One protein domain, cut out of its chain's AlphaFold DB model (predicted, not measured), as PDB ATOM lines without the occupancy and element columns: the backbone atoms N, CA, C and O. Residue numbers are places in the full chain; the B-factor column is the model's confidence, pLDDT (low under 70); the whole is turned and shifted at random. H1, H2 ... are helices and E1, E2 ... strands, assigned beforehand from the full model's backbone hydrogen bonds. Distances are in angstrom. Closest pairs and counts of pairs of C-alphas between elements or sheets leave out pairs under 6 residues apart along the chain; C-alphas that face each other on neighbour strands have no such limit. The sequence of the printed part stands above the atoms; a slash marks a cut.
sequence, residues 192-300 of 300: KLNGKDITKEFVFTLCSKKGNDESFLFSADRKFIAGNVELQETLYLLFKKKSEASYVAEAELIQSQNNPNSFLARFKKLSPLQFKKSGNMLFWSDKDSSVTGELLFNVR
ATOM      1  N   LYS A 192     -36.617 -45.983  39.718       94.75
ATOM      2  CA  LYS A 192     -37.059 -47.193  40.410       94.75
ATOM      3  C   LYS A 192     -35.883 -48.110  40.696       94.75
ATOM      4  O   LYS A 192     -35.066 -48.349  39.814       94.75
ATOM      5  N   LEU A 193     -35.842 -48.653  41.907       92.94
ATOM      6  CA  LEU A 193     -34.905 -49.690  42.330       92.94
ATOM      7  C   LEU A 193     -35.669 -50.795  43.053       92.94
ATOM      8  O   LEU A 193     -36.460 -50.519  43.951       92.94
ATOM      9  N   ASN A 194     -35.429 -52.049  42.675       89.50
ATOM     10  CA  ASN A 194     -36.064 -53.239  43.241       89.50
ATOM     11  C   ASN A 194     -37.598 -53.125  43.309       89.50
ATOM     12  O   ASN A 194     -38.216 -53.449  44.319       89.50
ATOM     13  N   GLY A 195     -38.212 -52.583  42.251       87.12
ATOM     14  CA  GLY A 195     -39.658 -52.340  42.170       87.12
ATOM     15  C   GLY A 195     -40.171 -51.131  42.966       87.12
ATOM     16  O   GLY A 195     -41.313 -50.719  42.760       87.12
ATOM     17  N   LYS A 196     -39.346 -50.511  43.818       90.31
ATOM     18  CA  LYS A 196     -39.695 -49.307  44.579       90.31
ATOM     19  C   LYS A 196     -39.338 -48.048  43.796       90.31
ATOM     20  O   LYS A 196     -38.206 -47.891  43.352       90.31
ATOM     21  N   ASP A 197     -40.293 -47.135  43.662       92.94
ATOM     22  CA  ASP A 197     -40.045 -45.804  43.107       92.94
ATOM     23  C   ASP A 197     -39.469 -44.884  44.185       92.94
ATOM     24  O   ASP A 197     -40.159 -44.538  45.144       92.94
ATOM     25  N   ILE A 198     -38.197 -44.518  44.031       92.88
ATOM     26  CA  ILE A 198     -37.466 -43.660  44.969       92.88
ATOM     27  C   ILE A 198     -37.400 -42.205  44.498       92.88
ATOM     28  O   ILE A 198     -36.833 -41.370  45.193       92.88
ATOM     29  N   THR A 199     -38.012 -41.867  43.357       93.69
ATOM     30  CA  THR A 199     -37.996 -40.504  42.790       93.69
ATOM     31  C   THR A 199     -38.480 -39.459  43.794       93.69
ATOM     32  O   THR A 199     -37.930 -38.367  43.875       93.69
ATOM     33  N   LYS A 200     -39.500 -39.801  44.589       90.81
ATOM     34  CA  LYS A 200     -40.096 -38.906  45.593       90.81
ATOM     35  C   LYS A 200     -39.343 -38.877  46.924       90.81
ATOM     36  O   LYS A 200     -39.695 -38.089  47.792       90.81
ATOM     37  N   GLU A 201     -38.363 -39.757  47.111       92.44
ATOM     38  CA  GLU A 201     -37.535 -39.777  48.321       92.44
ATOM     39  C   GLU A 201     -36.374 -38.782  48.240       92.44
ATOM     40  O   GLU A 201     -35.727 -38.509  49.252       92.44
ATOM     41  N   PHE A 202     -36.101 -38.241  47.051       94.56
ATOM     42  CA  PHE A 202     -35.119 -37.181  46.898       94.56
ATOM     43  C   PHE A 202     -35.672 -35.871  47.463       94.56
ATOM     44  O   PHE A 202     -36.734 -35.400  47.060       94.56
ATOM     45  N   VAL A 203     -34.933 -35.289  48.403       94.31
ATOM     46  CA  VAL A 203     -35.224 -33.986  49.013       94.31
ATOM     47  C   VAL A 203     -34.909 -32.872  48.023       94.31
ATOM     48  O   VAL A 203     -35.655 -31.903  47.905       94.31
ATOM     49  N   PHE A 204     -33.806 -33.027  47.298       92.75
ATOM     50  CA  PHE A 204     -33.351 -32.069  46.309       92.75
ATOM     51  C   PHE A 204     -32.770 -32.805  45.109       92.75
ATOM     52  O   PHE A 204     -32.111 -33.834  45.254       92.75
ATOM     53  N   THR A 205     -33.022 -32.276  43.915       94.81
ATOM     54  CA  THR A 205     -32.390 -32.750  42.684       94.81
ATOM     55  C   THR A 205     -31.896 -31.551  41.902       94.81
ATOM     56  O   THR A 205     -32.591 -30.538  41.811       94.81
ATOM     57  N   LEU A 206     -30.706 -31.669  41.331       94.56
ATOM     58  CA  LEU A 206     -30.103 -30.632  40.514       94.56
ATOM     59  C   LEU A 206     -29.464 -31.262  39.292       94.56
ATOM     60  O   LEU A 206     -28.787 -32.284  39.377       94.56
ATOM     61  N   CYS A 207     -29.670 -30.620  38.152       95.56
ATOM     62  CA  CYS A 207     -29.062 -31.007  36.895       95.56
ATOM     63  C   CYS A 207     -28.301 -29.812  36.330       95.56
ATOM     64  O   CYS A 207     -28.851 -28.711  36.226       95.56
ATOM     65  N   SER A 208     -27.031 -30.018  35.989       95.06
ATOM     66  CA  SER A 208     -26.216 -28.990  35.356       95.06
ATOM     67  C   SER A 208     -26.749 -28.664  33.963       95.06
ATOM     68  O   SER A 208     -27.578 -29.373  33.391       95.06
ATOM     69  N   LYS A 209     -26.226 -27.596  33.368       93.56
ATOM     70  CA  LYS A 209     -26.354 -27.384  31.922       93.56
ATOM     71  C   LYS A 209     -25.502 -28.416  31.185       93.56
ATOM     72  O   LYS A 209     -24.583 -28.994  31.773       93.56
ATOM     73  N   LYS A 210     -25.803 -28.638  29.905       93.75
ATOM     74  CA  LYS A 210     -24.947 -29.456  29.040       93.75
ATOM     75  C   LYS A 210     -23.637 -28.721  28.784       93.75
ATOM     76  O   LYS A 210     -23.663 -27.542  28.428       93.75
ATOM     77  N   GLY A 211     -22.530 -29.430  28.952       90.38
ATOM     78  CA  GLY A 211     -21.218 -29.009  28.487       90.38
ATOM     79  C   GLY A 211     -21.134 -29.004  26.962       90.38
ATOM     80  O   GLY A 211     -22.046 -29.448  26.258       90.38
ATOM     81  N   ASN A 212     -20.011 -28.509  26.446       89.50
ATOM     82  CA  ASN A 212     -19.735 -28.473  25.007       89.50
ATOM     83  C   ASN A 212     -19.621 -29.881  24.398       89.50
ATOM     84  O   ASN A 212     -19.901 -30.074  23.222       89.50
ATOM     85  N   ASP A 213     -19.242 -30.860  25.215       90.94
ATOM     86  CA  ASP A 213     -19.171 -32.288  24.907       90.94
ATOM     87  C   ASP A 213     -20.523 -33.011  25.077       90.94
ATOM     88  O   ASP A 213     -20.592 -34.238  25.030       90.94
ATOM     89  N   GLU A 214     -21.602 -32.256  25.304       91.56
ATOM     90  CA  GLU A 214     -22.942 -32.749  25.638       91.56
ATOM     91  C   GLU A 214     -23.012 -33.597  26.915       91.56
ATOM     92  O   GLU A 214     -24.039 -34.239  27.171       91.56
ATOM     93  N   SER A 215     -21.964 -33.563  27.741       94.69
ATOM     94  CA  SER A 215     -21.975 -34.153  29.071       94.69
ATOM     95  C   SER A 215     -22.750 -33.273  30.041       94.69
ATOM     96  O   SER A 215     -22.846 -32.055  29.879       94.69
ATOM     97  N   PHE A 216     -23.327 -33.879  31.070       96.69
ATOM     98  CA  PHE A 216     -24.010 -33.148  32.131       96.69
ATOM     99  C   PHE A 216     -23.988 -33.944  33.433       96.69
ATOM    100  O   PHE A 216     -23.875 -35.171  33.436       96.69
ATOM    101  N   LEU A 217     -24.097 -33.228  34.547       97.31
ATOM    102  CA  LEU A 217     -24.129 -33.797  35.882       97.31
ATOM    103  C   LEU A 217     -25.552 -33.744  36.421       97.31
ATOM    104  O   LEU A 217     -26.171 -32.681  36.459       97.31
ATOM    105  N   PHE A 218     -26.040 -34.881  36.891       97.62
ATOM    106  CA  PHE A 218     -27.231 -34.957  37.720       97.62
ATOM    107  C   PHE A 218     -26.820 -35.275  39.156       97.62
ATOM    108  O   PHE A 218     -25.965 -36.124  39.392       97.62
ATOM    109  N   SER A 219     -27.438 -34.596  40.112       96.81
ATOM    110  CA  SER A 219     -27.240 -34.816  41.538       96.81
ATOM    111  C   SER A 219     -28.585 -34.939  42.238       96.81
ATOM    112  O   SER A 219     -29.546 -34.258  41.866       96.81
ATOM    113  N   ALA A 220     -28.660 -35.820  43.227       96.94
ATOM    114  CA  ALA A 220     -29.863 -36.030  44.011       96.94
ATOM    115  C   ALA A 220     -29.521 -36.323  45.472       96.94
ATOM    116  O   ALA A 220     -28.790 -37.270  45.766       96.94
ATOM    117  N   ASP A 221     -30.105 -35.535  46.368       96.12
ATOM    118  CA  ASP A 221     -29.978 -35.695  47.809       96.12
ATOM    119  C   ASP A 221     -31.168 -36.472  48.347       96.12
ATOM    120  O   ASP A 221     -32.324 -36.155  48.063       96.12
ATOM    121  N   ARG A 222     -30.894 -37.474  49.170       94.12
ATOM    122  CA  ARG A 222     -31.890 -38.298  49.843       94.12
ATOM    123  C   ARG A 222     -31.645 -38.254  51.340       94.12
ATOM    124  O   ARG A 222     -30.511 -38.358  51.802       94.12
ATOM    125  N   LYS A 223     -32.731 -38.154  52.098       94.31
ATOM    126  CA  LYS A 223     -32.718 -38.156  53.559       94.31
ATOM    127  C   LYS A 223     -33.730 -39.177  54.059       94.31
ATOM    128  O   LYS A 223     -34.881 -39.154  53.633       94.31
ATOM    129  N   PHE A 224     -33.305 -40.108  54.906       91.56
ATOM    130  CA  PHE A 224     -34.162 -41.193  55.388       91.56
ATOM    131  C   PHE A 224     -33.756 -41.654  56.784       91.56
ATOM    132  O   PHE A 224     -32.646 -41.401  57.237       91.56
ATOM    133  N   ILE A 225     -34.661 -42.356  57.464       90.56
ATOM    134  CA  ILE A 225     -34.415 -42.910  58.797       90.56
ATOM    135  C   ILE A 225     -34.206 -44.419  58.673       90.56
ATOM    136  O   ILE A 225     -35.011 -45.112  58.049       90.56
ATOM    137  N   ALA A 226     -33.143 -44.932  59.286       87.44
ATOM    138  CA  ALA A 226     -32.886 -46.361  59.426       87.44
ATOM    139  C   ALA A 226     -32.416 -46.655  60.853       87.44
ATOM    140  O   ALA A 226     -31.456 -46.053  61.323       87.44
ATOM    141  N   GLY A 227     -33.104 -47.560  61.558       87.38
ATOM    142  CA  GLY A 227     -32.741 -47.920  62.936       87.38
ATOM    143  C   GLY A 227     -32.688 -46.719  63.888       87.38
ATOM    144  O   GLY A 227     -31.750 -46.605  64.667       87.38
ATOM    145  N   ASN A 228     -33.657 -45.802  63.779       90.44
ATOM    146  CA  ASN A 228     -33.754 -44.552  64.549       90.44
ATOM    147  C   ASN A 228     -32.629 -43.530  64.301       90.44
ATOM    148  O   ASN A 228     -32.594 -42.498  64.968       90.44
ATOM    149  N   VAL A 229     -31.752 -43.772  63.326       91.81
ATOM    150  CA  VAL A 229     -30.726 -42.821  62.893       91.81
ATOM    151  C   VAL A 229     -31.167 -42.163  61.594       91.81
ATOM    152  O   VAL A 229     -31.619 -42.830  60.660       91.81
ATOM    153  N   GLU A 230     -31.041 -40.843  61.542       93.69
ATOM    154  CA  GLU A 230     -31.242 -40.062  60.330       93.69
ATOM    155  C   GLU A 230     -29.984 -40.128  59.457       93.69
ATOM    156  O   GLU A 230     -28.888 -39.767  59.884       93.69
ATOM    157  N   LEU A 231     -30.146 -40.612  58.229       94.50
ATOM    158  CA  LEU A 231     -29.082 -40.801  57.254       94.50
ATOM    159  C   LEU A 231     -29.311 -39.896  56.046       94.50
ATOM    160  O   LEU A 231     -30.447 -39.685  55.608       94.50
ATOM    161  N   GLN A 232     -28.213 -39.395  55.488       95.62
ATOM    162  CA  GLN A 232     -28.204 -38.586  54.281       95.62
ATOM    163  C   GLN A 232     -27.303 -39.229  53.234       95.62
ATOM    164  O   GLN A 232     -26.222 -39.738  53.537       95.62
ATOM    165  N   GLU A 233     -27.760 -39.191  51.992       96.69
ATOM    166  CA  GLU A 233     -27.034 -39.676  50.830       96.69
ATOM    167  C   GLU A 233     -27.118 -38.646  49.712       96.69
ATOM    168  O   GLU A 233     -28.193 -38.106  49.456       96.69
ATOM    169  N   THR A 234     -26.011 -38.434  49.013       97.19
ATOM    170  CA  THR A 234     -25.954 -37.621  47.798       97.19
ATOM    171  C   THR A 234     -25.441 -38.491  46.664       97.19
ATOM    172  O   THR A 234     -24.314 -38.989  46.705       97.19
ATOM    173  N   LEU A 235     -26.287 -38.700  45.659       97.69
ATOM    174  CA  LEU A 235     -25.942 -39.407  44.432       97.69
ATOM    175  C   LEU A 235     -25.523 -38.401  43.366       97.69
ATOM    176  O   LEU A 235     -26.257 -37.455  43.095       97.69
ATOM    177  N   TYR A 236     -24.416 -38.683  42.689       98.12
ATOM    178  CA  TYR A 236     -23.992 -38.015  41.467       98.12
ATOM    179  C   TYR A 236     -24.043 -38.994  40.298       98.12
ATOM    180  O   TYR A 236     -23.585 -40.131  40.402       98.12
ATOM    181  N   LEU A 237     -24.591 -38.541  39.175       98.00
ATOM    182  CA  LEU A 237     -24.582 -39.236  37.895       98.00
ATOM    183  C   LEU A 237     -23.958 -38.313  36.852       98.00
ATOM    184  O   LEU A 237     -24.577 -37.332  36.432       98.00
ATOM    185  N   LEU A 238     -22.735 -38.627  36.438       97.81
ATOM    186  CA  LEU A 238     -22.052 -37.916  35.366       97.81
ATOM    187  C   LEU A 238     -22.359 -38.597  34.036       97.81
ATOM    188  O   LEU A 238     -21.828 -39.667  33.742       97.81
ATOM    189  N   PHE A 239     -23.205 -37.965  33.230       97.81
ATOM    190  CA  PHE A 239     -23.561 -38.438  31.902       97.81
ATOM    191  C   PHE A 239     -22.541 -37.949  30.881       97.81
ATOM    192  O   PHE A 239     -22.330 -36.746  30.749       97.81
ATOM    193  N   LYS A 240     -21.965 -38.880  30.121       96.69
ATOM    194  CA  LYS A 240     -21.068 -38.629  28.989       96.69
ATOM    195  C   LYS A 240     -21.711 -39.156  27.712       96.69
ATOM    196  O   LYS A 240     -22.169 -40.305  27.666       96.69
ATOM    197  N   LYS A 241     -21.758 -38.334  26.663       95.75
ATOM    198  CA  LYS A 241     -22.276 -38.761  25.357       95.75
ATOM    199  C   LYS A 241     -21.292 -39.746  24.718       95.75
ATOM    200  O   LYS A 241     -20.108 -39.453  24.603       95.75
ATOM    201  N   LYS A 242     -21.781 -40.914  24.286       95.69
ATOM    202  CA  LYS A 242     -20.973 -41.919  23.562       95.69
ATOM    203  C   LYS A 242     -21.303 -41.955  22.073       95.69
ATOM    204  O   LYS A 242     -20.424 -42.144  21.241       95.69
ATOM    205  N   SER A 243     -22.574 -41.768  21.734       93.19
ATOM    206  CA  SER A 243     -23.064 -41.640  20.359       93.19
ATOM    207  C   SER A 243     -24.368 -40.843  20.351       93.19
ATOM    208  O   SER A 243     -24.958 -40.636  21.408       93.19
ATOM    209  N   GLU A 244     -24.914 -40.511  19.182       90.00
ATOM    210  CA  GLU A 244     -26.234 -39.860  19.088       90.00
ATOM    211  C   GLU A 244     -27.363 -40.612  19.811       90.00
ATOM    212  O   GLU A 244     -28.260 -39.989  20.377       90.00
ATOM    213  N   ALA A 245     -27.296 -41.946  19.847       93.56
ATOM    214  CA  ALA A 245     -28.309 -42.803  20.463       93.56
ATOM    215  C   ALA A 245     -27.926 -43.347  21.856       93.56
ATOM    216  O   ALA A 245     -28.669 -44.158  22.412       93.56
ATOM    217  N   SER A 246     -26.775 -42.963  22.430       95.38
ATOM    218  CA  SER A 246     -26.301 -43.572  23.682       95.38
ATOM    219  C   SER A 246     -25.487 -42.638  24.573       95.38
ATOM    220  O   SER A 246     -24.678 -41.830  24.106       95.38
ATOM    221  N   TYR A 247     -25.700 -42.794  25.876       97.19
ATOM    222  CA  TYR A 247     -24.973 -42.114  26.941       97.19
ATOM    223  C   TYR A 247     -24.422 -43.147  27.915       97.19
ATOM    224  O   TYR A 247     -25.024 -44.198  28.124       97.19
ATOM    225  N   VAL A 248     -23.298 -42.826  28.539       97.56
ATOM    226  CA  VAL A 248     -22.763 -43.583  29.672       97.56
ATOM    227  C   VAL A 248     -22.867 -42.705  30.904       97.56
ATOM    228  O   VAL A 248     -22.495 -41.537  30.833       97.56
ATOM    229  N   ALA A 249     -23.363 -43.244  32.014       97.75
ATOM    230  CA  ALA A 249     -23.376 -42.535  33.287       97.75
ATOM    231  C   ALA A 249     -22.445 -43.203  34.303       97.75
ATOM    232  O   ALA A 249     -22.582 -44.388  34.621       97.75
ATOM    233  N   GLU A 250     -21.513 -42.420  34.833       97.88
ATOM    234  CA  GLU A 250     -20.695 -42.793  35.985       97.88
ATOM    235  C   GLU A 250     -21.427 -42.371  37.260       97.88
ATOM    236  O   GLU A 250     -21.904 -41.240  37.353       97.88
ATOM    237  N   ALA A 251     -21.563 -43.294  38.214       97.19
ATOM    238  CA  ALA A 251     -22.324 -43.080  39.435       97.19
ATOM    239  C   ALA A 251     -21.391 -42.994  40.640       97.19
ATOM    240  O   ALA A 251     -20.609 -43.908  40.912       97.19
ATOM    241  N   GLU A 252     -21.535 -41.923  41.405       97.56
ATOM    242  CA  GLU A 252     -20.812 -41.700  42.646       97.56
ATOM    243  C   GLU A 252     -21.796 -41.424  43.780       97.56
ATOM    244  O   GLU A 252     -22.859 -40.844  43.573       97.56
ATOM    245  N   LEU A 253     -21.470 -41.901  44.979       97.44
ATOM    246  CA  LEU A 253     -22.343 -41.815  46.141       97.44
ATOM    247  C   LEU A 253     -21.543 -41.336  47.342       97.44
ATOM    248  O   LEU A 253     -20.560 -41.974  47.722       97.44
ATOM    249  N   ILE A 254     -22.027 -40.270  47.964       97.19
ATOM    250  CA  ILE A 254     -21.564 -39.781  49.257       97.19
ATOM    251  C   ILE A 254     -22.637 -40.119  50.288       97.19
ATOM    252  O   ILE A 254     -23.825 -39.924  50.038       97.19
ATOM    253  N   GLN A 255     -22.233 -40.643  51.442       96.50
ATOM    254  CA  GLN A 255     -23.138 -40.975  52.541       96.50
ATOM    255  C   GLN A 255     -22.653 -40.277  53.811       96.50
ATOM    256  O   GLN A 255     -21.451 -40.265  54.075       96.50
ATOM    257  N   SER A 256     -23.572 -39.738  54.614       95.00
ATOM    258  CA  SER A 256     -23.235 -39.162  55.925       95.00
ATOM    259  C   SER A 256     -22.660 -40.212  56.878       95.00
ATOM    260  O   SER A 256     -21.757 -39.931  57.658       95.00
ATOM    261  N   GLN A 257     -23.159 -41.444  56.774       93.75
ATOM    262  CA  GLN A 257     -22.630 -42.628  57.431       93.75
ATOM    263  C   GLN A 257     -22.605 -43.773  56.420       93.75
ATOM    264  O   GLN A 257     -23.571 -43.978  55.684       93.75
ATOM    265  N   ASN A 258     -21.509 -44.534  56.397       93.81
ATOM    266  CA  ASN A 258     -21.362 -45.670  55.491       93.81
ATOM    267  C   ASN A 258     -22.486 -46.694  55.721       93.81
ATOM    268  O   ASN A 258     -22.584 -47.291  56.795       93.81
ATOM    269  N   ASN A 259     -23.316 -46.904  54.700       91.88
ATOM    270  CA  ASN A 259     -24.405 -47.871  54.720       91.88
ATOM    271  C   ASN A 259     -24.396 -48.676  53.410       91.88
ATOM    272  O   ASN A 259     -25.046 -48.279  52.437       91.88
ATOM    273  N   PRO A 260     -23.703 -49.830  53.366       91.25
ATOM    274  CA  PRO A 260     -23.583 -50.635  52.151       91.25
ATOM    275  C   PRO A 260     -24.900 -51.302  51.727       91.25
ATOM    276  O   PRO A 260     -25.010 -51.786  50.600       91.25
ATOM    277  N   ASN A 261     -25.891 -51.335  52.623       89.38
ATOM    278  CA  ASN A 261     -27.200 -51.935  52.386       89.38
ATOM    279  C   ASN A 261     -28.215 -50.941  51.811       89.38
ATOM    280  O   ASN A 261     -29.335 -51.340  51.487       89.38
ATOM    281  N   SER A 262     -27.854 -49.662  51.672       90.44
ATOM    282  CA  SER A 262     -28.755 -48.680  51.083       90.44
ATOM    283  C   SER A 262     -29.018 -48.976  49.603       90.44
ATOM    284  O   SER A 262     -28.181 -49.539  48.888       90.44
ATOM    285  N   PHE A 263     -30.206 -48.590  49.123       90.31
ATOM    286  CA  PHE A 263     -30.577 -48.776  47.717       90.31
ATOM    287  C   PHE A 263     -29.570 -48.103  46.777       90.31
ATOM    288  O   PHE A 263     -29.157 -48.712  45.791       90.31
ATOM    289  N   LEU A 264     -29.129 -46.886  47.116       93.56
ATOM    290  CA  LEU A 264     -28.170 -46.129  46.317       93.56
ATOM    291  C   LEU A 264     -26.762 -46.738  46.373       93.56
ATOM    292  O   LEU A 264     -26.091 -46.784  45.344       93.56
ATOM    293  N   ALA A 265     -26.329 -47.279  47.518       93.38
ATOM    294  CA  ALA A 265     -25.034 -47.954  47.634       93.38
ATOM    295  C   ALA A 265     -24.974 -49.219  46.774       93.38
ATOM    296  O   ALA A 265     -23.962 -49.493  46.127       93.38
ATOM    297  N   ARG A 266     -26.072 -49.981  46.721       92.00
ATOM    298  CA  ARG A 266     -26.185 -51.145  45.835       92.00
ATOM    299  C   ARG A 266     -26.263 -50.731  44.366       92.00
ATOM    300  O   ARG A 266     -25.585 -51.338  43.546       92.00
ATOM    301  N   PHE A 267     -27.020 -49.684  44.048       93.75
ATOM    302  CA  PHE A 267     -27.122 -49.133  42.696       93.75
ATOM    303  C   PHE A 267     -25.780 -48.620  42.157       93.75
ATOM    304  O   PHE A 267     -25.437 -48.913  41.017       93.75
ATOM    305  N   LYS A 268     -24.969 -47.937  42.976       94.38
ATOM    306  CA  LYS A 268     -23.634 -47.444  42.588       94.38
ATOM    307  C   LYS A 268     -22.736 -48.557  42.027       94.38
ATOM    308  O   LYS A 268     -21.947 -48.311  41.122       94.38
ATOM    309  N   LYS A 269     -22.873 -49.793  42.523       92.94
ATOM    310  CA  LYS A 269     -22.093 -50.953  42.050       92.94
ATOM    311  C   LYS A 269     -22.390 -51.343  40.598       92.94
ATOM    312  O   LYS A 269     -21.597 -52.067  40.014       92.94
ATOM    313  N   LEU A 270     -23.503 -50.873  40.029       92.69
ATOM    314  CA  LEU A 270     -23.863 -51.088  38.625       92.69
ATOM    315  C   LEU A 270     -23.156 -50.109  37.677       92.69
ATOM    316  O   LEU A 270     -23.287 -50.228  36.462       92.69
ATOM    317  N   SER A 271     -22.437 -49.117  38.208       93.75
ATOM    318  CA  SER A 271     -21.680 -48.179  37.387       93.75
ATOM    319  C   SER A 271     -20.528 -48.886  36.656       93.75
ATOM    320  O   SER A 271     -19.834 -49.692  37.279       93.75
ATOM    321  N   PRO A 272     -20.268 -48.571  35.372       95.69
ATOM    322  CA  PRO A 272     -20.932 -47.561  34.541       95.69
ATOM    323  C   PRO A 272     -22.280 -48.015  33.958       95.69
ATOM    324  O   PRO A 272     -22.438 -49.134  33.477       95.69
ATOM    325  N   LEU A 273     -23.243 -47.093  33.923       95.19
ATOM    326  CA  LEU A 273     -24.604 -47.336  33.444       95.19
ATOM    327  C   LEU A 273     -24.726 -46.975  31.960       95.19
ATOM    328  O   LEU A 273     -24.361 -45.871  31.556       95.19
ATOM    329  N   GLN A 274     -25.283 -47.873  31.149       95.69
ATOM    330  CA  GLN A 274     -25.460 -47.662  29.708       95.69
ATOM    331  C   GLN A 274     -26.880 -47.176  29.389       95.69
ATOM    332  O   GLN A 274     -27.832 -47.956  29.412       95.69
ATOM    333  N   PHE A 275     -27.031 -45.894  29.068       97.12
ATOM    334  CA  PHE A 275     -28.313 -45.277  28.734       97.12
ATOM    335  C   PHE A 275     -28.568 -45.285  27.225       97.12
ATOM    336  O   PHE A 275     -27.700 -44.944  26.417       97.12
ATOM    337  N   LYS A 276     -29.805 -45.607  26.847       96.94
ATOM    338  CA  LYS A 276     -30.311 -45.491  25.474       96.94
ATOM    339  C   LYS A 276     -31.059 -44.172  25.323       96.94
ATOM    340  O   LYS A 276     -31.913 -43.850  26.149       96.94
ATOM    341  N   LYS A 277     -30.757 -43.426  24.260       95.62
ATOM    342  CA  LYS A 277     -31.466 -42.194  23.904       95.62
ATOM    343  C   LYS A 277     -32.521 -42.479  22.844       95.62
ATOM    344  O   LYS A 277     -32.221 -43.068  21.811       95.62
ATOM    345  N   SER A 278     -33.741 -42.022  23.095       94.94
ATOM    346  CA  SER A 278     -34.853 -42.072  22.149       94.94
ATOM    347  C   SER A 278     -35.572 -40.729  22.162       94.94
ATOM    348  O   SER A 278     -36.287 -40.408  23.111       94.94
ATOM    349  N   GLY A 279     -35.356 -39.916  21.125       92.44
ATOM    350  CA  GLY A 279     -35.825 -38.530  21.100       92.44
ATOM    351  C   GLY A 279     -35.197 -37.708  22.230       92.44
ATOM    352  O   GLY A 279     -33.973 -37.630  22.346       92.44
ATOM    353  N   ASN A 280     -36.044 -37.118  23.072       93.38
ATOM    354  CA  ASN A 280     -35.656 -36.387  24.279       93.38
ATOM    355  C   ASN A 280     -35.536 -37.281  25.524       93.38
ATOM    356  O   ASN A 280     -35.194 -36.783  26.587       93.38
ATOM    357  N   MET A 281     -35.801 -38.583  25.434       96.44
ATOM    358  CA  MET A 281     -35.740 -39.471  26.596       96.44
ATOM    359  C   MET A 281     -34.390 -40.179  26.691       96.44
ATOM    360  O   MET A 281     -33.900 -40.729  25.701       96.44
ATOM    361  N   LEU A 282     -33.824 -40.226  27.898       96.62
ATOM    362  CA  LEU A 282     -32.746 -41.143  28.263       96.62
ATOM    363  C   LEU A 282     -33.282 -42.217  29.193       96.62
ATOM    364  O   LEU A 282     -33.819 -41.913  30.256       96.62
ATOM    365  N   PHE A 283     -33.097 -43.469  28.792       96.81
ATOM    366  CA  PHE A 283     -33.603 -44.627  29.507       96.81
ATOM    367  C   PHE A 283     -32.479 -45.601  29.845       96.81
ATOM    368  O   PHE A 283     -31.665 -45.954  28.988       96.81
ATOM    369  N   TRP A 284     -32.478 -46.070  31.086       96.31
ATOM    370  CA  TRP A 284     -31.683 -47.201  31.544       96.31
ATOM    371  C   TRP A 284     -32.593 -48.184  32.270       96.31
ATOM    372  O   TRP A 284     -33.472 -47.781  33.035       96.31
ATOM    373  N   SER A 285     -32.363 -49.471  32.040       93.88
ATOM    374  CA  SER A 285     -33.002 -50.544  32.788       93.88
ATOM    375  C   SER A 285     -32.044 -51.700  32.972       93.88
ATOM    376  O   SER A 285     -31.374 -52.087  32.012       93.88
ATOM    377  N   ASP A 286     -32.071 -52.298  34.151       91.00
ATOM    378  CA  ASP A 286     -31.362 -53.530  34.458       91.00
ATOM    379  C   ASP A 286     -32.320 -54.496  35.162       91.00
ATOM    380  O   ASP A 286     -33.029 -54.120  36.102       91.00
ATOM    381  N   LYS A 287     -32.389 -55.723  34.647       84.88
ATOM    382  CA  LYS A 287     -33.222 -56.813  35.169       84.88
ATOM    383  C   LYS A 287     -32.407 -58.042  35.566       84.88
ATOM    384  O   LYS A 287     -32.951 -58.904  36.247       84.88
ATOM    385  N   ASP A 288     -31.142 -58.103  35.162       74.50
ATOM    386  CA  ASP A 288     -30.333 -59.322  35.213       74.50
ATOM    387  C   ASP A 288     -29.310 -59.286  36.358       74.50
ATOM    388  O   ASP A 288     -28.667 -60.290  36.662       74.50
ATOM    389  N   SER A 289     -29.155 -58.138  37.023       72.19
ATOM    390  CA  SER A 289     -28.260 -57.987  38.165       72.19
ATOM    391  C   SER A 289     -28.964 -58.170  39.515       72.19
ATOM    392  O   SER A 289     -30.187 -58.239  39.636       72.19
ATOM    393  N   SER A 290     -28.167 -58.211  40.591       73.25
ATOM    394  CA  SER A 290     -28.658 -58.278  41.980       73.25
ATOM    395  C   SER A 290     -29.547 -57.095  42.406       73.25
ATOM    396  O   SER A 290     -30.066 -57.080  43.529       73.25
ATOM    397  N   VAL A 291     -29.673 -56.074  41.555       78.94
ATOM    398  CA  VAL A 291     -30.507 -54.893  41.752       78.94
ATOM    399  C   VAL A 291     -31.270 -54.647  40.460       78.94
ATOM    400  O   VAL A 291     -30.689 -54.224  39.466       78.94
ATOM    401  N   THR A 292     -32.585 -54.846  40.482       88.56
ATOM    402  CA  THR A 292     -33.401 -54.428  39.342       88.56
ATOM    403  C   THR A 292     -33.591 -52.920  39.399       88.56
ATOM    404  O   THR A 292     -33.800 -52.350  40.473       88.56
ATOM    405  N   GLY A 293     -33.499 -52.238  38.265       91.88
ATOM    406  CA  GLY A 293     -33.557 -50.785  38.251       91.88
ATOM    407  C   GLY A 293     -34.080 -50.218  36.945       91.88
ATOM    408  O   GLY A 293     -33.899 -50.805  35.885       91.88
ATOM    409  N   GLU A 294     -34.734 -49.063  37.037       94.50
ATOM    410  CA  GLU A 294     -35.181 -48.270  35.893       94.50
ATOM    411  C   GLU A 294     -34.917 -46.788  36.171       94.50
ATOM    412  O   GLU A 294     -35.370 -46.250  37.186       94.50
ATOM    413  N   LEU A 295     -34.211 -46.117  35.262       96.38
ATOM    414  CA  LEU A 295     -34.016 -44.670  35.284       96.38
ATOM    415  C   LEU A 295     -34.527 -44.068  33.977       96.38
ATOM    416  O   LEU A 295     -34.231 -44.564  32.889       96.38
ATOM    417  N   LEU A 296     -35.280 -42.978  34.096       97.12
ATOM    418  CA  LEU A 296     -35.821 -42.229  32.969       97.12
ATOM    419  C   LEU A 296     -35.611 -40.732  33.186       97.12
ATOM    420  O   LEU A 296     -36.072 -40.172  34.184       97.12
ATOM    421  N   PHE A 297     -34.978 -40.093  32.209       97.19
ATOM    422  CA  PHE A 297     -34.756 -38.652  32.171       97.19
ATOM    423  C   PHE A 297     -35.345 -38.043  30.901       97.19
ATOM    424  O   PHE A 297     -35.278 -38.651  29.832       97.19
ATOM    425  N   ASN A 298     -35.860 -36.819  31.013       95.94
ATOM    426  CA  ASN A 298     -36.195 -35.964  29.877       95.94
ATOM    427  C   ASN A 298     -35.059 -34.965  29.665       95.94
ATOM    428  O   ASN A 298     -34.827 -34.119  30.519       95.94
ATOM    429  N   VAL A 299     -34.353 -35.068  28.549       93.38
ATOM    430  CA  VAL A 299     -33.200 -34.245  28.200       93.38
ATOM    431  C   VAL A 299     -33.635 -33.083  27.308       93.38
ATOM    432  O   VAL A 299     -34.337 -33.290  26.319       93.38
ATOM    433  N   ARG A 300     -33.168 -31.875  27.632       85.25
ATOM    434  CA  ARG A 300     -33.504 -30.613  26.958       85.25
ATOM    435  C   ARG A 300     -32.380 -30.093  26.066       85.25
ATOM    436  O   ARG A 300     -31.191 -30.379  26.346       85.25
TER     437      ARG A 300
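AT A GLANCE: This is residues 192 to 300 of the 300 residues of an uncharacterized protein of Treponema phagedenis F0421 (UniProt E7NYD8). One twisted sheet of seven strands is curled like part of a barrel round one short helix, H1, and it stays open between its edge strands E1 and E7. The long hairpin of E2 and E3 runs along the longest axis. The printed part has 109 residues with one named helix and seven named strands, which follow along the chain as E1 E2 E3 E4 H1 E5 E6 E7; the order across the antiparallel sheet is E1 E2 E3 E4 E5 E6 E7. The class is mostly strand; the whole is compact, with a radius of gyration of the C-alphas of 14.1 A, and spans 46 by 30 by 20 A.

IN THESE COORDINATES: E1, residues 202 to 207, begins at C-alpha 202 (-35.119, -37.181, 46.898). E2 is residues 216 to 226, 31.6 A long; E3, residues 229 to 243, 43.2 A; E4, residues 246 to 255, 29.1 A. H1 is residues 263 to 268. E5 is residues 273 to 278, E6 residues 281 to 286, and E7, residues 293 to 299, ends at C-alpha 299 (-33.200, -34.245, 28.200).

HOW THE PARTS SIT: E1 to E4 form a meander, each strand the antiparallel neighbour of the one before; E5 to E7 form another. Within hydrogen-bond range are N 206 and O 219 of E1 and E2, 2.9 A, N 222 and O 233 of E2 and E3, 2.8 A, and N 236 and O 252 of E3 and E4, 2.8 A. So are N 249 and O 273 of E4 and E5, 2.8 A, N 276 and O 283 of E5 and E6, 2.9 A, and N 284 and O 295 of E6 and E7, 2.9 A. E5 is staggered, pairing with E4 over 273 to 276 and with E6 over 276 to 278. E1 and E7 are apart. H1 is on the sheet, which curls round it; its closest C-alphas to E4 are those of Lys 268 and Ala 251, 5.5 A. In H1 every O i to N i+4 pair is within range.

THE WHOLE: The C-alphas farthest apart, of Asn 228 and Glu 244, are 46.3 A apart. The printed part has no cut and no long link; no printed residue is under 70 in pLDDT.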